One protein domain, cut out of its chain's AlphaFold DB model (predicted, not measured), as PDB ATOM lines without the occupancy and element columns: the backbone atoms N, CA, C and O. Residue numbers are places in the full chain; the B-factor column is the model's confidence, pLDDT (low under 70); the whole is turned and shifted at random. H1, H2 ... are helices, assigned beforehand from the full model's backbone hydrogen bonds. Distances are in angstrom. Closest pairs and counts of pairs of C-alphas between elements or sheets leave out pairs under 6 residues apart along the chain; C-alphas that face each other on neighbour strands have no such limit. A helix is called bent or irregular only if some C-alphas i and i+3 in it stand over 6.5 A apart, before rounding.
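AT A GLANCE: This is residues 5 to 125 of the 474 residues of an uncharacterized protein of Xanthomonas oryzae pv. oryzicola (UniProt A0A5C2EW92). An elongated bundle of helices, side by side, in four columns: the long H6 makes one column over nearly the full length, H1 makes the column diagonally opposite, and between these two H2 followed by H3 make a third column and H4 followed by H5 a fourth. The printed part has 121 residues with six named helices, H1 to H6 in chain order, and no named strand; the class is all helix. The whole is compact, with a radius of gyration of the C-alphas of 15.1 A, and spans 47 by 24 by 20 A.

HOW THE PARTS SIT: H6, residues 93 to 124, and H1, residues 10 to 25, are both hubs, touching four helices each, yet they are apart from each other. With residues 96 to 110 alone H6 touches H5, residues 75 to 90, closest at the C-alphas of Ile 88 and Ala 96, 5.2 A; this hairpin has a shallow tilt of 6 degrees, opposite ways. With residues 114 to 122 alone H6 touches H4, residues 63 to 72, closest at the C-alphas of Ala 66 and Val 122, 5.2 A. H3, residues 45 to 55, touches residues 106 to 113 of H6 alone, closest at the C-alphas of Pro 46 and Ala 109, 5.5 A. H2, residues 31 to 42, touches residues 95 to 106 of H6 alone at a steep tilt of 39 degrees, the same way, closest at the C-alphas of Thr 39 and Ala 99, 5.3 A. H1 and H2 form a hairpin, touching with residues 19 to 24 of H1 alone, closest at the C-alphas of Leu 20 and Ala 38, 5.8 A. H1 touches H5 at a shallow tilt of 29 degrees, the same way, closest at the C-alphas of Gly 17 and Ile 76, 5.2 A. Each O i to N i+4 pair is within hydrogen-bond range in H2, H3 and H4, against 10 of 12 in H1, 25 of 28 in H6 and 5 of 12 in H5, where 5 of 13 O i to N i+3 pairs are in range.

IN THESE COORDINATES: H6 is 45.3 A long, from C-alpha 93 at (287.242, 369.232, 361.827) to C-alpha 124 at (316.127, 394.018, 337.334), with a kink of 35 degrees near residue 117; it is only just irregular, C-alphas 119 and 122 being 6.8 A apart. H5 is 24.1 A long, kinked by 34 degrees near residue 84, and irregular, with C-alphas 86 and 89 7.5 A apart. H1 is 20.6 A long from C-alpha 10 at (314.255, 378.294, 340.160), with a kink of 31 degrees near residue 17. H2 is 16.1 A, H3 15.3 A and H4 14.2 A long.

THE WHOLE: The two C-alphas farthest apart, those of Ala 59 and Gly 92, are 47.6 A apart. The printed part has no cut; the link from H3 to H4 is short, and the other four links are tight. The mean pLDDT of the printed part is 94.7, and no printed residue is under 70.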
ATOM      1  N   TRP A   5     321.924 379.601 344.754       95.50
ATOM      2  CA  TRP A   5     321.008 380.254 345.693       95.50
ATOM      3  C   TRP A   5     320.949 381.791 345.563       95.50
ATOM      4  O   TRP A   5     319.954 382.383 345.964       95.50
ATOM      5  N   ALA A   6     321.981 382.445 345.023       97.06
ATOM      6  CA  ALA A   6     322.056 383.903 344.907       97.06
ATOM      7  C   ALA A   6     321.593 384.450 343.545       97.06
ATOM      8  O   ALA A   6     321.450 385.658 343.397       97.06
ATOM      9  N   TRP A   7     321.419 383.597 342.531       96.38
ATOM     10  CA  TRP A   7     321.134 384.046 341.159       96.38
ATOM     11  C   TRP A   7     320.148 383.166 340.385       96.38
ATOM     12  O   TRP A   7     319.678 383.573 339.328       96.38
ATOM     13  N   ASP A   8     319.825 381.972 340.875       96.94
ATOM     14  CA  ASP A   8     318.871 381.068 340.240       96.94
ATOM     15  C   ASP A   8     317.567 381.031 341.052       96.94
ATOM     16  O   ASP A   8     317.459 380.277 342.028       96.94
ATOM     17  N   PRO A   9     316.552 381.833 340.682       96.75
ATOM     18  CA  PRO A   9     315.262 381.824 341.366       96.75
ATOM     19  C   PRO A   9     314.538 380.472 341.273       96.75
ATOM     20  O   PRO A   9     313.695 380.179 342.126       96.75
ATOM     21  N   GLN A  10     314.878 379.614 340.300       93.06
ATOM     22  CA  GLN A  10     314.255 378.294 340.160       93.06
ATOM     23  C   GLN A  10     314.584 377.369 341.337       93.06
ATOM     24  O   GLN A  10     313.790 376.480 341.638       93.06
ATOM     25  N   VAL A  11     315.695 377.593 342.053       93.94
ATOM     26  CA  VAL A  11     316.043 376.824 343.262       93.94
ATOM     27  C   VAL A  11     314.940 376.941 344.317       93.94
ATOM     28  O   VAL A  11     314.527 375.939 344.898       93.94
ATOM     29  N   TYR A  12     314.423 378.150 344.537       95.56
ATOM     30  CA  TYR A  12     313.386 378.408 345.540       95.56
ATOM     31  C   TYR A  12     312.014 377.936 345.069       95.56
ATOM     32  O   TYR A  12     311.293 377.284 345.827       95.56
ATOM     33  N   ASN A  13     311.672 378.223 343.810       88.44
ATOM     34  CA  ASN A  13     310.384 377.836 343.242       88.44
ATOM     35  C   ASN A  13     310.248 376.305 343.152       88.44
ATOM     36  O   ASN A  13     309.236 375.731 343.556       88.44
ATOM     37  N   GLY A  14     311.316 375.631 342.713       87.44
ATOM     38  CA  GLY A  14     311.404 374.175 342.672       87.44
ATOM     39  C   GLY A  14     311.329 373.539 344.060       87.44
ATOM     40  O   GLY A  14     310.629 372.539 344.232       87.44
ATOM     41  N   LEU A  15     311.974 374.128 345.074       91.94
ATOM     42  CA  LEU A  15     311.876 373.650 346.457       91.94
ATOM     43  C   LEU A  15     310.442 373.762 346.996       91.94
ATOM     44  O   LEU A  15     309.932 372.798 347.562       91.94
ATOM     45  N   ALA A  16     309.775 374.900 346.791       91.50
ATOM     46  CA  ALA A  16     308.403 375.110 347.248       91.50
ATOM     47  C   ALA A  16     307.406 374.153 346.569       91.50
ATOM     48  O   ALA A  16     306.590 373.529 347.249       91.50
ATOM     49  N   GLY A  17     307.501 373.983 345.245       87.88
ATOM     50  CA  GLY A  17     306.639 373.063 344.497       87.88
ATOM     51  C   GLY A  17     306.871 371.594 344.866       87.88
ATOM     52  O   GLY A  17     305.928 370.878 345.213       87.88
ATOM     53  N   SER A  18     308.130 371.140 344.861       85.94
ATOM     54  CA  SER A  18     308.477 369.741 345.171       85.94
ATOM     55  C   SER A  18     308.148 369.341 346.613       85.94
ATOM     56  O   SER A  18     307.788 368.187 346.863       85.94
ATOM     57  N   ALA A  19     308.190 370.294 347.552       90.25
ATOM     58  CA  ALA A  19     307.804 370.084 348.942       90.25
ATOM     59  C   ALA A  19     306.342 369.630 349.090       90.25
ATOM     60  O   ALA A  19     306.052 368.814 349.961       90.25
ATOM     61  N   LEU A  20     305.419 370.101 348.254       91.06
ATOM     62  CA  LEU A  20     304.032 369.625 348.281       91.06
ATOM     63  C   LEU A  20     303.847 368.425 347.363       91.06
ATOM     64  O   LEU A  20     303.235 367.430 347.753       91.06
ATOM     65  N   TYR A  21     304.435 368.500 346.171       84.75
ATOM     66  CA  TYR A  21     304.248 367.495 345.142       84.75
ATOM     67  C   TYR A  21     304.639 366.089 345.614       84.75
ATOM     68  O   TYR A  21     303.829 365.169 345.534       84.75
ATOM     69  N   GLY A  22     305.833 365.932 346.197       80.00
ATOM     70  CA  GLY A  22     306.324 364.621 346.628       80.00
ATOM     71  C   GLY A  22     305.466 363.949 347.709       80.00
ATOM     72  O   GLY A  22     305.471 362.727 347.808       80.00
ATOM     73  N   LEU A  23     304.705 364.722 348.497       87.12
ATOM     74  CA  LEU A  23     303.780 364.163 349.490       87.12
ATOM     75  C   LEU A  23     302.495 363.633 348.856       87.12
ATOM     76  O   LEU A  23     301.928 362.655 349.334       87.12
ATOM     77  N   MET A  24     302.021 364.285 347.798       85.50
ATOM     78  CA  MET A  24     300.723 363.970 347.208       85.50
ATOM     79  C   MET A  24     300.826 362.973 346.056       85.50
ATOM     80  O   MET A  24     299.916 362.166 345.885       85.50
ATOM     81  N   ALA A  25     301.944 362.983 345.329       75.06
ATOM     82  CA  ALA A  25     302.181 362.130 344.167       75.06
ATOM     83  C   ALA A  25     302.252 360.634 344.494       75.06
ATOM     84  O   ALA A  25     301.907 359.806 343.657       75.06
ATOM     85  N   ARG A  26     302.732 360.281 345.695       73.25
ATOM     86  CA  ARG A  26     302.990 358.892 346.092       73.25
ATOM     87  C   ARG A  26     302.162 358.490 347.305       73.25
ATOM     88  O   ARG A  26     302.051 359.229 348.283       73.25
ATOM     89  N   GLU A  27     301.621 357.278 347.267       78.19
ATOM     90  CA  GLU A  27     300.809 356.688 348.338       78.19
ATOM     91  C   GLU A  27     301.668 355.943 349.371       78.19
ATOM     92  O   GLU A  27     301.451 354.772 349.665       78.19
ATOM     93  N   PHE A  28     302.678 356.614 349.930       79.69
ATOM     94  CA  PHE A  28     303.579 355.995 350.915       79.69
ATOM     95  C   PHE A  28     302.979 355.909 352.332       79.69
ATOM     96  O   PHE A  28     303.518 355.206 353.183       79.69
ATOM     97  N   ALA A  29     301.892 356.640 352.596       87.50
ATOM     98  CA  ALA A  29     301.192 356.704 353.879       87.50
ATOM     99  C   ALA A  29     299.689 356.990 353.665       87.50
ATOM    100  O   ALA A  29     299.307 357.482 352.591       87.50
ATOM    101  N   PRO A  30     298.818 356.726 354.661       93.06
ATOM    102  CA  PRO A  30     297.403 357.087 354.595       93.06
ATOM    103  C   PRO A  30     297.198 358.565 354.242       93.06
ATOM    104  O   PRO A  30     297.943 359.440 354.683       93.06
ATOM    105  N   LEU A  31     296.170 358.861 353.443       92.50
ATOM    106  CA  LEU A  31     295.922 360.215 352.939       92.50
ATOM    107  C   LEU A  31     295.813 361.283 354.053       92.50
ATOM    108  O   LEU A  31     296.451 362.323 353.897       92.50
ATOM    109  N   PRO A  32     295.138 361.049 355.199       96.19
ATOM    110  CA  PRO A  32     295.128 362.013 356.306       96.19
ATOM    111  C   PRO A  32     296.526 362.380 356.840       96.19
ATOM    112  O   PRO A  32     296.792 363.542 357.155       96.19
ATOM    113  N   GLU A  33     297.455 361.422 356.893       95.75
ATOM    114  CA  GLU A  33     298.835 361.663 357.332       95.75
ATOM    115  C   GLU A  33     299.592 362.526 356.313       95.75
ATOM    116  O   GLU A  33     300.239 363.513 356.675       95.75
ATOM    117  N   ARG A  34     299.434 362.224 355.018       95.25
ATOM    118  CA  ARG A  34     300.034 363.006 353.925       95.25
ATOM    119  C   ARG A  34     299.484 364.434 353.873       95.25
ATOM    120  O   ARG A  34     300.265 365.375 353.737       95.25
ATOM    121  N   LEU A  35     298.176 364.618 354.067       97.06
ATOM    122  CA  LEU A  35     297.534 365.936 354.168       97.06
ATOM    123  C   LEU A  35     298.024 366.731 355.388       97.06
ATOM    124  O   LEU A  35     298.246 367.941 355.292       97.06
ATOM    125  N   THR A  36     298.253 366.061 356.522       97.50
ATOM    126  CA  THR A  36     298.833 366.686 357.722       97.50
ATOM    127  C   THR A  36     300.253 367.186 357.451       97.50
ATOM    128  O   THR A  36     300.575 368.339 357.747       97.50
ATOM    129  N   ALA A  37     301.093 366.359 356.824       97.00
ATOM    130  CA  ALA A  37     302.444 366.747 356.428       97.00
ATOM    131  C   ALA A  37     302.441 367.881 355.386       97.00
ATOM    132  O   ALA A  37     303.235 368.820 355.484       97.00
ATOM    133  N   ALA A  38     301.526 367.839 354.413       97.19
ATOM    134  CA  ALA A  38     301.375 368.888 353.410       97.19
ATOM    135  C   ALA A  38     300.977 370.218 354.059       97.19
ATOM    136  O   ALA A  38     301.587 371.242 353.764       97.19
ATOM    137  N   THR A  39     300.043 370.193 355.014       98.38
ATOM    138  CA  THR A  39     299.648 371.364 355.815       98.38
ATOM    139  C   THR A  39     300.852 371.993 356.516       98.38
ATOM    140  O   THR A  39     301.097 373.187 356.360       98.38
ATOM    141  N   GLN A  40     301.671 371.188 357.200       98.12
ATOM    142  CA  GLN A  40     302.890 371.673 357.861       98.12
ATOM    143  C   GLN A  40     303.886 372.305 356.877       98.12
ATOM    144  O   GLN A  40     304.534 373.298 357.205       98.12
ATOM    145  N   ARG A  41     304.026 371.754 355.662       97.75
ATOM    146  CA  ARG A  41     304.900 372.333 354.628       97.75
ATOM    147  C   ARG A  41     304.331 373.634 354.064       97.75
ATOM    148  O   ARG A  41     305.087 374.594 353.932       97.75
ATOM    149  N   MET A  42     303.022 373.709 353.805       98.25
ATOM    150  CA  MET A  42     302.356 374.942 353.353       98.25
ATOM    151  C   MET A  42     302.561 376.095 354.344       98.25
ATOM    152  O   MET A  42     302.843 377.212 353.923       98.25
ATOM    153  N   GLU A  43     302.535 375.820 355.651       98.38
ATOM    154  CA  GLU A  43     302.823 376.811 356.701       98.38
ATOM    155  C   GLU A  43     304.264 377.363 356.655       98.38
ATOM    156  O   GLU A  43     304.527 378.442 357.188       98.38
ATOM    157  N   LYS A  44     305.213 376.648 356.034       98.06
ATOM    158  CA  LYS A  44     306.635 377.033 355.959       98.06
ATOM    159  C   LYS A  44     307.050 377.612 354.610       98.06
ATOM    160  O   LYS A  44     308.023 378.361 354.564       98.06
ATOM    161  N   ILE A  45     306.317 377.346 353.532       97.50
ATOM    162  CA  ILE A  45     306.624 377.888 352.196       97.50
ATOM    163  C   ILE A  45     306.746 379.425 352.177       97.50
ATOM    164  O   ILE A  45     307.688 379.908 351.548       97.50
ATOM    165  N   PRO A  46     305.926 380.218 352.901       98.06
ATOM    166  CA  PRO A  46     306.109 381.670 352.943       98.06
ATOM    167  C   PRO A  46     307.523 382.107 353.366       98.06
ATOM    168  O   PRO A  46     308.060 383.063 352.811       98.06
ATOM    169  N   SER A  47     308.177 381.375 354.279       97.56
ATOM    170  CA  SER A  47     309.570 381.668 354.654       97.56
ATOM    171  C   SER A  47     310.588 381.340 353.559       97.56
ATOM    172  O   SER A  47     311.608 382.015 353.470       97.56
ATOM    173  N   ILE A  48     310.305 380.371 352.679       97.38
ATOM    174  CA  ILE A  48     311.151 380.088 351.509       97.38
ATOM    175  C   ILE A  48     311.108 381.282 350.552       97.38
ATOM    176  O   ILE A  48     312.150 381.698 350.052       97.38
ATOM    177  N   PHE A  49     309.926 381.861 350.325       98.25
ATOM    178  CA  PHE A  49     309.782 383.053 349.487       98.25
ATOM    179  C   PHE A  49     310.459 384.275 350.107       98.25
ATOM    180  O   PHE A  49     311.189 384.971 349.409       98.25
ATOM    181  N   ALA A  50     310.297 384.504 351.413       98.12
ATOM    182  CA  ALA A  50     311.027 385.563 352.109       98.12
ATOM    183  C   ALA A  50     312.549 385.405 351.939       98.12
ATOM    184  O   ALA A  50     313.215 386.337 351.493       98.12
ATOM    185  N   GLN A  51     313.076 384.197 352.160       97.88
ATOM    186  CA  GLN A  51     314.498 383.914 351.985       97.88
ATOM    187  C   GLN A  51     314.965 384.080 350.532       97.88
ATOM    188  O   GLN A  51     316.075 384.553 350.297       97.88
ATOM    189  N   ALA A  52     314.132 383.722 349.551       97.94
ATOM    190  CA  ALA A  52     314.429 383.941 348.139       97.94
ATOM    191  C   ALA A  52     314.658 385.431 347.851       97.94
ATOM    192  O   ALA A  52     315.629 385.785 347.188       97.94
ATOM    193  N   ARG A  53     313.797 386.300 348.392       98.12
ATOM    194  CA  ARG A  53     313.889 387.758 348.212       98.12
ATOM    195  C   ARG A  53     315.114 388.369 348.886       98.12
ATOM    196  O   ARG A  53     315.647 389.344 348.371       98.12
ATOM    197  N   GLU A  54     315.556 387.801 350.005       98.00
ATOM    198  CA  GLU A  54     316.774 388.227 350.708       98.00
ATOM    199  C   GLU A  54     318.054 387.769 349.999       98.00
ATOM    200  O   GLU A  54     319.046 388.492 349.960       98.00
ATOM    201  N   ASN A  55     318.041 386.553 349.454       98.06
ATOM    202  CA  ASN A  55     319.235 385.909 348.922       98.06
ATOM    203  C   ASN A  55     319.527 386.251 347.462       98.06
ATOM    204  O   ASN A  55     320.693 386.261 347.062       98.06
ATOM    205  N   LEU A  56     318.483 386.420 346.646       98.44
ATOM    206  CA  LEU A  56     318.635 386.662 345.217       98.44
ATOM    207  C   LEU A  56     319.151 388.079 344.977       98.44
ATOM    208  O   LEU A  56     318.534 389.055 345.390       98.44
ATOM    209  N   ASP A  57     320.252 388.178 344.240       97.75
ATOM    210  CA  ASP A  57     320.770 389.429 343.701       97.75
ATOM    211  C   ASP A  57     320.278 389.583 342.253       97.75
ATOM    212  O   ASP A  57     320.819 388.910 341.364       97.75
ATOM    213  N   PRO A  58     319.282 390.452 341.967       97.31
ATOM    214  CA  PRO A  58     318.714 390.588 340.626       97.31
ATOM    215  C   PRO A  58     319.757 390.891 339.545       97.31
ATOM    216  O   PRO A  58     319.631 390.409 338.420       97.31
ATOM    217  N   ALA A  59     320.843 391.600 339.875       97.12
ATOM    218  CA  ALA A  59     321.891 391.909 338.903       97.12
ATOM    219  C   ALA A  59     322.637 390.656 338.411       97.12
ATOM    220  O   ALA A  59     323.207 390.665 337.321       97.12
ATOM    221  N   ARG A  60     322.615 389.570 339.192       97.19
ATOM    222  CA  ARG A  60     323.217 388.276 338.848       97.19
ATOM    223  C   ARG A  60     322.229 387.293 338.231       97.19
ATOM    224  O   ARG A  60     322.676 386.312 337.644       97.19
ATOM    225  N   VAL A  61     320.922 387.526 338.364       98.38
ATOM    226  CA  VAL A  61     319.881 386.633 337.841       98.38
ATOM    227  C   VAL A  61     319.752 386.815 336.331       98.38
ATOM    228  O   VAL A  61     319.473 387.933 335.886       98.38
ATOM    229  N   PRO A  62     319.908 385.757 335.516       98.19
ATOM    230  CA  PRO A  62     319.625 385.861 334.097       98.19
ATOM    231  C   PRO A  62     318.138 386.074 333.839       98.19
ATOM    232  O   PRO A  62     317.282 385.467 334.485       98.19
ATOM    233  N   LYS A  63     317.828 386.921 332.856       97.94
ATOM    234  CA  LYS A  63     316.447 387.310 332.544       97.94
ATOM    235  C   LYS A  63     315.529 386.105 332.309       97.94
ATOM    236  O   LYS A  63     314.460 386.031 332.905       97.94
ATOM    237  N   ILE A  64     315.997 385.123 331.540       96.31
ATOM    238  CA  ILE A  64     315.245 383.896 331.248       96.31
ATOM    239  C   ILE A  64     314.934 383.067 332.508       96.31
ATOM    240  O   ILE A  64     313.851 382.493 332.606       96.31
ATOM    241  N   HIS A  65     315.824 383.036 333.507       97.44
ATOM    242  CA  HIS A  65     315.567 382.368 334.789       97.44
ATOM    243  C   HIS A  65     314.507 383.106 335.608       97.44
ATOM    244  O   HIS A  65     313.627 382.464 336.181       97.44
ATOM    245  N   ALA A  66     314.567 384.441 335.646       98.00
ATOM    246  CA  ALA A  66     313.568 385.261 336.329       98.00
ATOM    247  C   ALA A  66     312.179 385.106 335.695       98.00
ATOM    248  O   ALA A  66     311.210 384.846 336.406       98.00
ATOM    249  N   GLU A  67     312.092 385.203 334.366       96.94
ATOM    250  CA  GLU A  67     310.847 385.020 333.609       96.94
ATOM    251  C   GLU A  67     310.286 383.606 333.793       96.94
ATOM    252  O   GLU A  67     309.090 383.434 334.016       96.94
ATOM    253  N   THR A  68     311.147 382.586 333.784       93.56
ATOM    254  CA  THR A  68     310.728 381.200 334.034       93.56
ATOM    255  C   THR A  68     310.145 381.035 335.435       93.56
ATOM    256  O   THR A  68     309.064 380.466 335.583       93.56
ATOM    257  N   ALA A  69     310.806 381.574 336.463       93.62
ATOM    258  CA  ALA A  69     310.288 381.533 337.827       93.62
ATOM    259  C   ALA A  69     308.951 382.286 337.957       93.62
ATOM    260  O   ALA A  69     308.021 381.764 338.571       93.62
ATOM    261  N   ALA A  70     308.823 383.462 337.334       95.75
ATOM    262  CA  ALA A  70     307.582 384.241 337.304       95.75
ATOM    263  C   ALA A  70     306.430 383.478 336.636       95.75
ATOM    264  O   ALA A  70     305.314 383.469 337.157       95.75
ATOM    265  N   ASN A  71     306.708 382.781 335.532       89.62
ATOM    266  CA  ASN A  71     305.720 381.975 334.815       89.62
ATOM    267  C   ASN A  71     305.297 380.723 335.603       89.62
ATOM    268  O   ASN A  71     304.149 380.292 335.511       89.62
ATOM    269  N   GLN A  72     306.203 380.138 336.389       88.00
ATOM    270  CA  GLN A  72     305.956 378.889 337.116       88.00
ATOM    271  C   GLN A  72     305.400 379.082 338.535       88.00
ATOM    272  O   GLN A  72     304.812 378.149 339.078       88.00
ATOM    273  N   ASN A  73     305.577 380.247 339.164       93.25
ATOM    274  CA  ASN A  73     305.243 380.478 340.579       93.25
ATOM    275  C   ASN A  73     303.771 380.164 340.920       93.25
ATOM    276  O   ASN A  73     303.484 379.500 341.917       93.25
ATOM    277  N   LYS A  74     302.825 380.534 340.046       89.06
ATOM    278  CA  LYS A  74     301.397 380.192 340.224       89.06
ATOM    279  C   LYS A  74     301.121 378.686 340.170       89.06
ATOM    280  O   LYS A  74     300.155 378.230 340.778       89.06
ATOM    281  N   GLY A  75     301.979 377.912 339.501       85.75
ATOM    282  CA  GLY A  75     301.878 376.455 339.404       85.75
ATOM    283  C   GLY A  75     301.984 375.734 340.750       85.75
ATOM    284  O   GLY A  75     301.519 374.611 340.873       85.75
ATOM    285  N   ILE A  76     302.501 376.378 341.803       88.94
ATOM    286  CA  ILE A  76     302.481 375.806 343.160       88.94
ATOM    287  C   ILE A  76     301.037 375.575 343.637       88.94
ATOM    288  O   ILE A  76     300.758 374.594 344.327       88.94
ATOM    289  N   LEU A  77     300.105 376.451 343.247       92.06
ATOM    290  CA  LEU A  77     298.707 376.358 343.664       92.06
ATOM    291  C   LEU A  77     297.940 375.257 342.930       92.06
ATOM    292  O   LEU A  77     297.001 374.723 343.509       92.06
ATOM    293  N   SER A  78     298.359 374.845 341.728       86.62
ATOM    294  CA  SER A  78     297.688 373.734 341.037       86.62
ATOM    295  C   SER A  78     297.827 372.428 341.821       86.62
ATOM    296  O   SER A  78     296.869 371.672 341.926       86.62
ATOM    297  N   ILE A  79     298.971 372.199 342.478       86.12
ATOM    298  CA  ILE A  79     299.168 371.038 343.358       86.12
ATOM    299  C   ILE A  79     298.163 371.071 344.519       86.12
ATOM    300  O   ILE A  79     297.571 370.051 344.872       86.12
ATOM    301  N   VAL A  80     297.960 372.250 345.111       93.44
ATOM    302  CA  VAL A  80     297.020 372.442 346.220       93.44
ATOM    303  C   VAL A  80     295.588 372.196 345.757       93.44
ATOM    304  O   VAL A  80     294.866 371.435 346.398       93.44
ATOM    305  N   ASP A  81     295.208 372.799 344.637       92.69
ATOM    306  CA  ASP A  81     293.847 372.781 344.103       92.69
ATOM    307  C   ASP A  81     293.446 371.394 343.600       92.69
ATOM    308  O   ASP A  81     292.311 370.968 343.808       92.69
ATOM    309  N   SER A  82     294.382 370.660 342.999       86.88
ATOM    310  CA  SER A  82     294.125 369.326 342.459       86.88
ATOM    311  C   SER A  82     294.210 368.220 343.509       86.88
ATOM    312  O   SER A  82     293.422 367.278 343.452       86.88
ATOM    313  N   PHE A  83     295.146 368.294 344.467       87.12
ATOM    314  CA  PHE A  83     295.438 367.152 345.348       87.12
ATOM    315  C   PHE A  83     295.096 367.370 346.818       87.12
ATOM    316  O   PHE A  83     294.753 366.408 347.507       87.12
ATOM    317  N   ILE A  84     295.197 368.598 347.327       94.50
ATOM    318  CA  ILE A  84     295.105 368.859 348.770       94.50
ATOM    319  C   ILE A  84     293.704 369.349 349.127       94.50
ATOM    320  O   ILE A  84     293.000 368.678 349.880       94.50
ATOM    321  N   ALA A  85     293.286 370.485 348.567       96.38
ATOM    322  CA  ALA A  85     292.040 371.162 348.919       96.38
ATOM    323  C   ALA A  85     290.790 370.264 348.802       96.38
ATOM    324  O   ALA A  85     289.999 370.258 349.746       96.38
ATOM    325  N   PRO A  86     290.620 369.432 347.752       96.25
ATOM    326  CA  PRO A  86     289.452 368.554 347.641       96.25
ATOM    327  C   PRO A  86     289.377 367.472 348.728       96.25
ATOM    328  O   PRO A  86     288.316 366.894 348.949       96.25
ATOM    329  N   ASN A  87     290.494 367.182 349.402       95.56
ATOM    330  CA  ASN A  87     290.635 366.041 350.303       95.56
ATOM    331  C   ASN A  87     290.735 366.427 351.787       95.56
ATOM    332  O   ASN A  87     290.742 365.537 352.634       95.56
ATOM    333  N   ILE A  88     290.786 367.718 352.141       97.00
ATOM    334  CA  ILE A  88     290.976 368.143 353.543       97.00
ATOM    335  C   ILE A  88     289.824 367.735 354.472       97.00
ATOM    336  O   ILE A  88     290.032 367.625 355.674       97.00
ATOM    337  N   SER A  89     288.629 367.461 353.936       95.25
ATOM    338  CA  SER A  89     287.481 366.951 354.704       95.25
ATOM    339  C   SER A  89     287.687 365.533 355.246       95.25
ATOM    340  O   SER A  89     286.932 365.096 356.108       95.25
ATOM    341  N   GLN A  90     288.707 364.818 354.762       95.56
ATOM    342  CA  GLN A  90     289.118 363.521 355.300       95.56
ATOM    343  C   GLN A  90     289.927 363.649 356.602       95.56
ATOM    344  O   GLN A  90     290.250 362.641 357.232       95.56
ATOM    345  N   LEU A  91     290.279 364.873 357.000       96.00
ATOM    346  CA  LEU A  91     290.852 365.182 358.305       96.00
ATOM    347  C   LEU A  91     289.741 365.407 359.348       96.00
ATOM    348  O   LEU A  91     288.577 365.617 359.009       96.00
ATOM    349  N   GLY A  92     290.106 365.417 360.634       96.75
ATOM    350  CA  GLY A  92     289.206 365.885 361.690       96.75
ATOM    351  C   GLY A  92     288.836 367.369 361.505       96.75
ATOM    352  O   GLY A  92     289.581 368.106 360.856       96.75
ATOM    353  N   PRO A  93     287.706 367.858 362.056       96.50
ATOM    354  CA  PRO A  93     287.242 369.232 361.827       96.50
ATOM    355  C   PRO A  93     288.268 370.320 362.180       96.50
ATOM    356  O   PRO A  93     288.345 371.345 361.503       96.50
ATOM    357  N   ILE A  94     289.070 370.096 363.225       97.62
ATOM    358  CA  ILE A  94     290.109 371.033 363.672       97.62
ATOM    359  C   ILE A  94     291.269 371.048 362.670       97.62
ATOM    360  O   ILE A  94     291.729 372.111 362.250       97.62
ATOM    361  N   GLU A  95     291.728 369.872 362.253       98.12
ATOM    362  CA  GLU A  95     292.812 369.705 361.291       98.12
ATOM    363  C   GLU A  95     292.417 370.198 359.896       98.12
ATOM    364  O   GLU A  95     293.223 370.848 359.234       98.12
ATOM    365  N   ALA A  96     291.173 369.968 359.472       98.25
ATOM    366  CA  ALA A  96     290.627 370.486 358.223       98.25
ATOM    367  C   ALA A  96     290.590 372.025 358.224       98.25
ATOM    368  O   ALA A  96     291.013 372.651 357.252       98.25
ATOM    369  N   ALA A  97     290.164 372.647 359.330       98.38
ATOM    370  CA  ALA A  97     290.182 374.104 359.477       98.38
ATOM    371  C   ALA A  97     291.613 374.674 359.442       98.38
ATOM    372  O   ALA A  97     291.862 375.692 358.794       98.38
ATOM    373  N   ARG A  98     292.578 373.995 360.081       98.31
ATOM    374  CA  ARG A  98     294.003 374.354 360.002       98.31
ATOM    375  C   ARG A  98     294.542 374.225 358.575       98.31
ATOM    376  O   ARG A  98     295.235 375.128 358.110       98.31
ATOM    377  N   ALA A  99     294.222 373.134 357.882       98.50
ATOM    378  CA  ALA A  99     294.625 372.912 356.497       98.50
ATOM    379  C   ALA A  99     294.073 374.007 355.578       98.50
ATOM    380  O   ALA A  99     294.829 374.578 354.793       98.50
ATOM    381  N   GLN A 100     292.798 374.375 355.734       98.62
ATOM    382  CA  GLN A 100     292.194 375.478 354.986       98.62
ATOM    383  C   GLN A 100     292.909 376.810 355.253       98.62
ATOM    384  O   GLN A 100     293.266 377.515 354.311       98.62
ATOM    385  N   ALA A 101     293.210 377.130 356.515       98.56
ATOM    386  CA  ALA A 101     293.960 378.339 356.852       98.56
ATOM    387  C   ALA A 101     295.378 378.344 356.240       98.56
ATOM    388  O   ALA A 101     295.853 379.383 355.774       98.56
ATOM    389  N   ALA A 102     296.054 377.191 356.204       98.69
ATOM    390  CA  ALA A 102     297.358 377.048 355.557       98.69
ATOM    391  C   ALA A 102     297.276 377.247 354.033       98.69
ATOM    392  O   ALA A 102     298.139 377.919 353.467       98.69
ATOM    393  N   ILE A 103     296.224 376.733 353.382       98.62
ATOM    394  CA  ILE A 103     295.941 376.960 351.955       98.62
ATOM    395  C   ILE A 103     295.757 378.454 351.682       98.62
ATOM    396  O   ILE A 103     296.416 379.007 350.800       98.62
ATOM    397  N   ASP A 104     294.909 379.129 352.458       98.50
ATOM    398  CA  ASP A 104     294.608 380.550 352.263       98.50
ATOM    399  C   ASP A 104     295.855 381.424 352.452       98.50
ATOM    400  O   ASP A 104     296.104 382.357 351.683       98.50
ATOM    401  N   ASN A 105     296.683 381.099 353.447       98.50
ATOM    402  CA  ASN A 105     297.953 381.783 353.680       98.50
ATOM    403  C   ASN A 105     298.966 381.522 352.560       98.50
ATOM    404  O   ASN A 105     299.641 382.455 352.124       98.50
ATOM    405  N   LEU A 106     299.048 380.291 352.050       98.31
ATOM    406  CA  LEU A 106     299.909 379.972 350.915       98.31
ATOM    407  C   LEU A 106     299.487 380.742 349.657       98.31
ATOM    408  O   LEU A 106     300.351 381.287 348.974       98.31
ATOM    409  N   ARG A 107     298.182 380.864 349.369       98.50
ATOM    410  CA  ARG A 107     297.694 381.671 348.234       98.50
ATOM    411  C   ARG A 107     298.146 383.125 348.328       98.50
ATOM    412  O   ARG A 107     298.617 383.677 347.335       98.50
ATOM    413  N   LYS A 108     298.046 383.730 349.517       98.44
ATOM    414  CA  LYS A 108     298.539 385.096 349.761       98.44
ATOM    415  C   LYS A 108     300.045 385.193 349.528       98.44
ATOM    416  O   LYS A 108     300.487 386.088 348.819       98.44
ATOM    417  N   ALA A 109     300.817 384.245 350.061       98.44
ATOM    418  CA  ALA A 109     302.270 384.233 349.914       98.44
ATOM    419  C   ALA A 109     302.721 384.039 348.454       98.44
ATOM    420  O   ALA A 109     303.653 384.707 348.013       98.44
ATOM    421  N   VAL A 110     302.049 383.173 347.685       98.06
ATOM    422  CA  VAL A 110     302.307 382.996 346.243       98.06
ATOM    423  C   VAL A 110     301.984 384.275 345.471       98.06
ATOM    424  O   VAL A 110     302.751 384.651 344.586       98.06
ATOM    425  N   ALA A 111     300.886 384.963 345.806       98.44
ATOM    426  CA  ALA A 111     300.525 386.234 345.181       98.44
ATOM    427  C   ALA A 111     301.540 387.344 345.497       98.44
ATOM    428  O   ALA A 111     301.984 388.041 344.590       98.44
ATOM    429  N   GLU A 112     301.967 387.464 346.756       98.44
ATOM    430  CA  GLU A 112     303.015 388.401 347.173       98.44
ATOM    431  C   GLU A 112     304.341 388.111 346.455       98.44
ATOM    432  O   GLU A 112     304.986 389.019 345.925       98.44
ATOM    433  N   GLN A 113     304.724 386.833 346.377       98.38
ATOM    434  CA  GLN A 113     305.911 386.416 345.645       98.38
ATOM    435  C   GLN A 113     305.794 386.739 344.155       98.38
ATOM    436  O   GLN A 113     306.764 387.214 343.572       98.38
ATOM    437  N   GLN A 114     304.620 386.551 343.545       98.44
ATOM    438  CA  GLN A 114     304.381 386.925 342.150       98.44
ATOM    439  C   GLN A 114     304.579 388.424 341.938       98.44
ATOM    440  O   GLN A 114     305.291 388.819 341.020       98.44
ATOM    441  N   THR A 115     304.004 389.261 342.806       98.62
ATOM    442  CA  THR A 115     304.193 390.714 342.728       98.62
ATOM    443  C   THR A 115     305.673 391.074 342.793       98.62
ATOM    444  O   THR A 115     306.134 391.881 341.988       98.62
ATOM    445  N   TRP A 116     306.443 390.462 343.694       98.56
ATOM    446  CA  TRP A 116     307.886 390.695 343.760       98.56
ATOM    447  C   TRP A 116     308.628 390.201 342.507       98.56
ATOM    448  O   TRP A 116     309.493 390.911 341.996       98.56
ATOM    449  N   LEU A 117     308.283 389.026 341.971       98.44
ATOM    450  CA  LEU A 117     308.875 388.513 340.731       98.44
ATOM    451  C   LEU A 117     308.640 389.488 339.569       98.44
ATOM    452  O   LEU A 117     309.595 389.861 338.889       98.44
ATOM    453  N   ASP A 118     307.405 389.955 339.399       98.38
ATOM    454  CA  ASP A 118     306.994 390.793 338.269       98.38
ATOM    455  C   ASP A 118     307.506 392.239 338.379       98.38
ATOM    456  O   ASP A 118     307.823 392.865 337.370       98.38
ATOM    457  N   THR A 119     307.588 392.786 339.597       98.31
ATOM    458  CA  THR A 119     307.914 394.211 339.815       98.31
ATOM    459  C   THR A 119     309.354 394.460 340.251       98.31
ATOM    460  O   THR A 119     309.876 395.551 340.025       98.31
ATOM    461  N   VAL A 120     310.018 393.464 340.845       98.31
ATOM    462  CA  VAL A 120     311.387 393.592 341.361       98.31
ATOM    463  C   VAL A 120     312.343 392.687 340.603       98.31
ATOM    464  O   VAL A 120     313.311 393.192 340.041       98.31
ATOM    465  N   LEU A 121     312.103 391.374 340.555       98.44
ATOM    466  CA  LEU A 121     313.097 390.447 340.012       98.44
ATOM    467  C   LEU A 121     313.246 390.571 338.493       98.44
ATOM    468  O   LEU A 121     314.334 390.883 338.015       98.44
ATOM    469  N   VAL A 122     312.170 390.339 337.738       98.50
ATOM    470  CA  VAL A 122     312.190 390.294 336.266       98.50
ATOM    471  C   VAL A 122     312.695 391.609 335.655       98.50
ATOM    472  O   VAL A 122     313.589 391.544 334.809       98.50
ATOM    473  N   PRO A 123     312.237 392.805 336.087       98.44
ATOM    474  CA  PRO A 123     312.725 394.065 335.520       98.44
ATOM    475  C   PRO A 123     314.204 394.349 335.816       98.44
ATOM    476  O   PRO A 123     314.851 395.077 335.063       98.44
ATOM    477  N   ASN A 124     314.746 393.790 336.904       98.38
ATOM    478  CA  ASN A 124     316.127 394.018 337.334       98.38
ATOM    479  C   ASN A 124     317.076 392.848 337.022       98.38
ATOM    480  O   ASN A 124     318.261 392.949 337.340       98.38
ATOM    481  N   ALA A 125     316.588 391.781 336.380       98.38
ATOM    482  CA  ALA A 125     317.367 390.609 335.990       98.38
ATOM    483  C   ALA A 125     318.357 390.952 334.864       98.38
ATOM    484  O   ALA A 125     317.966 391.163 333.714       98.38
TER     485      ALA A 125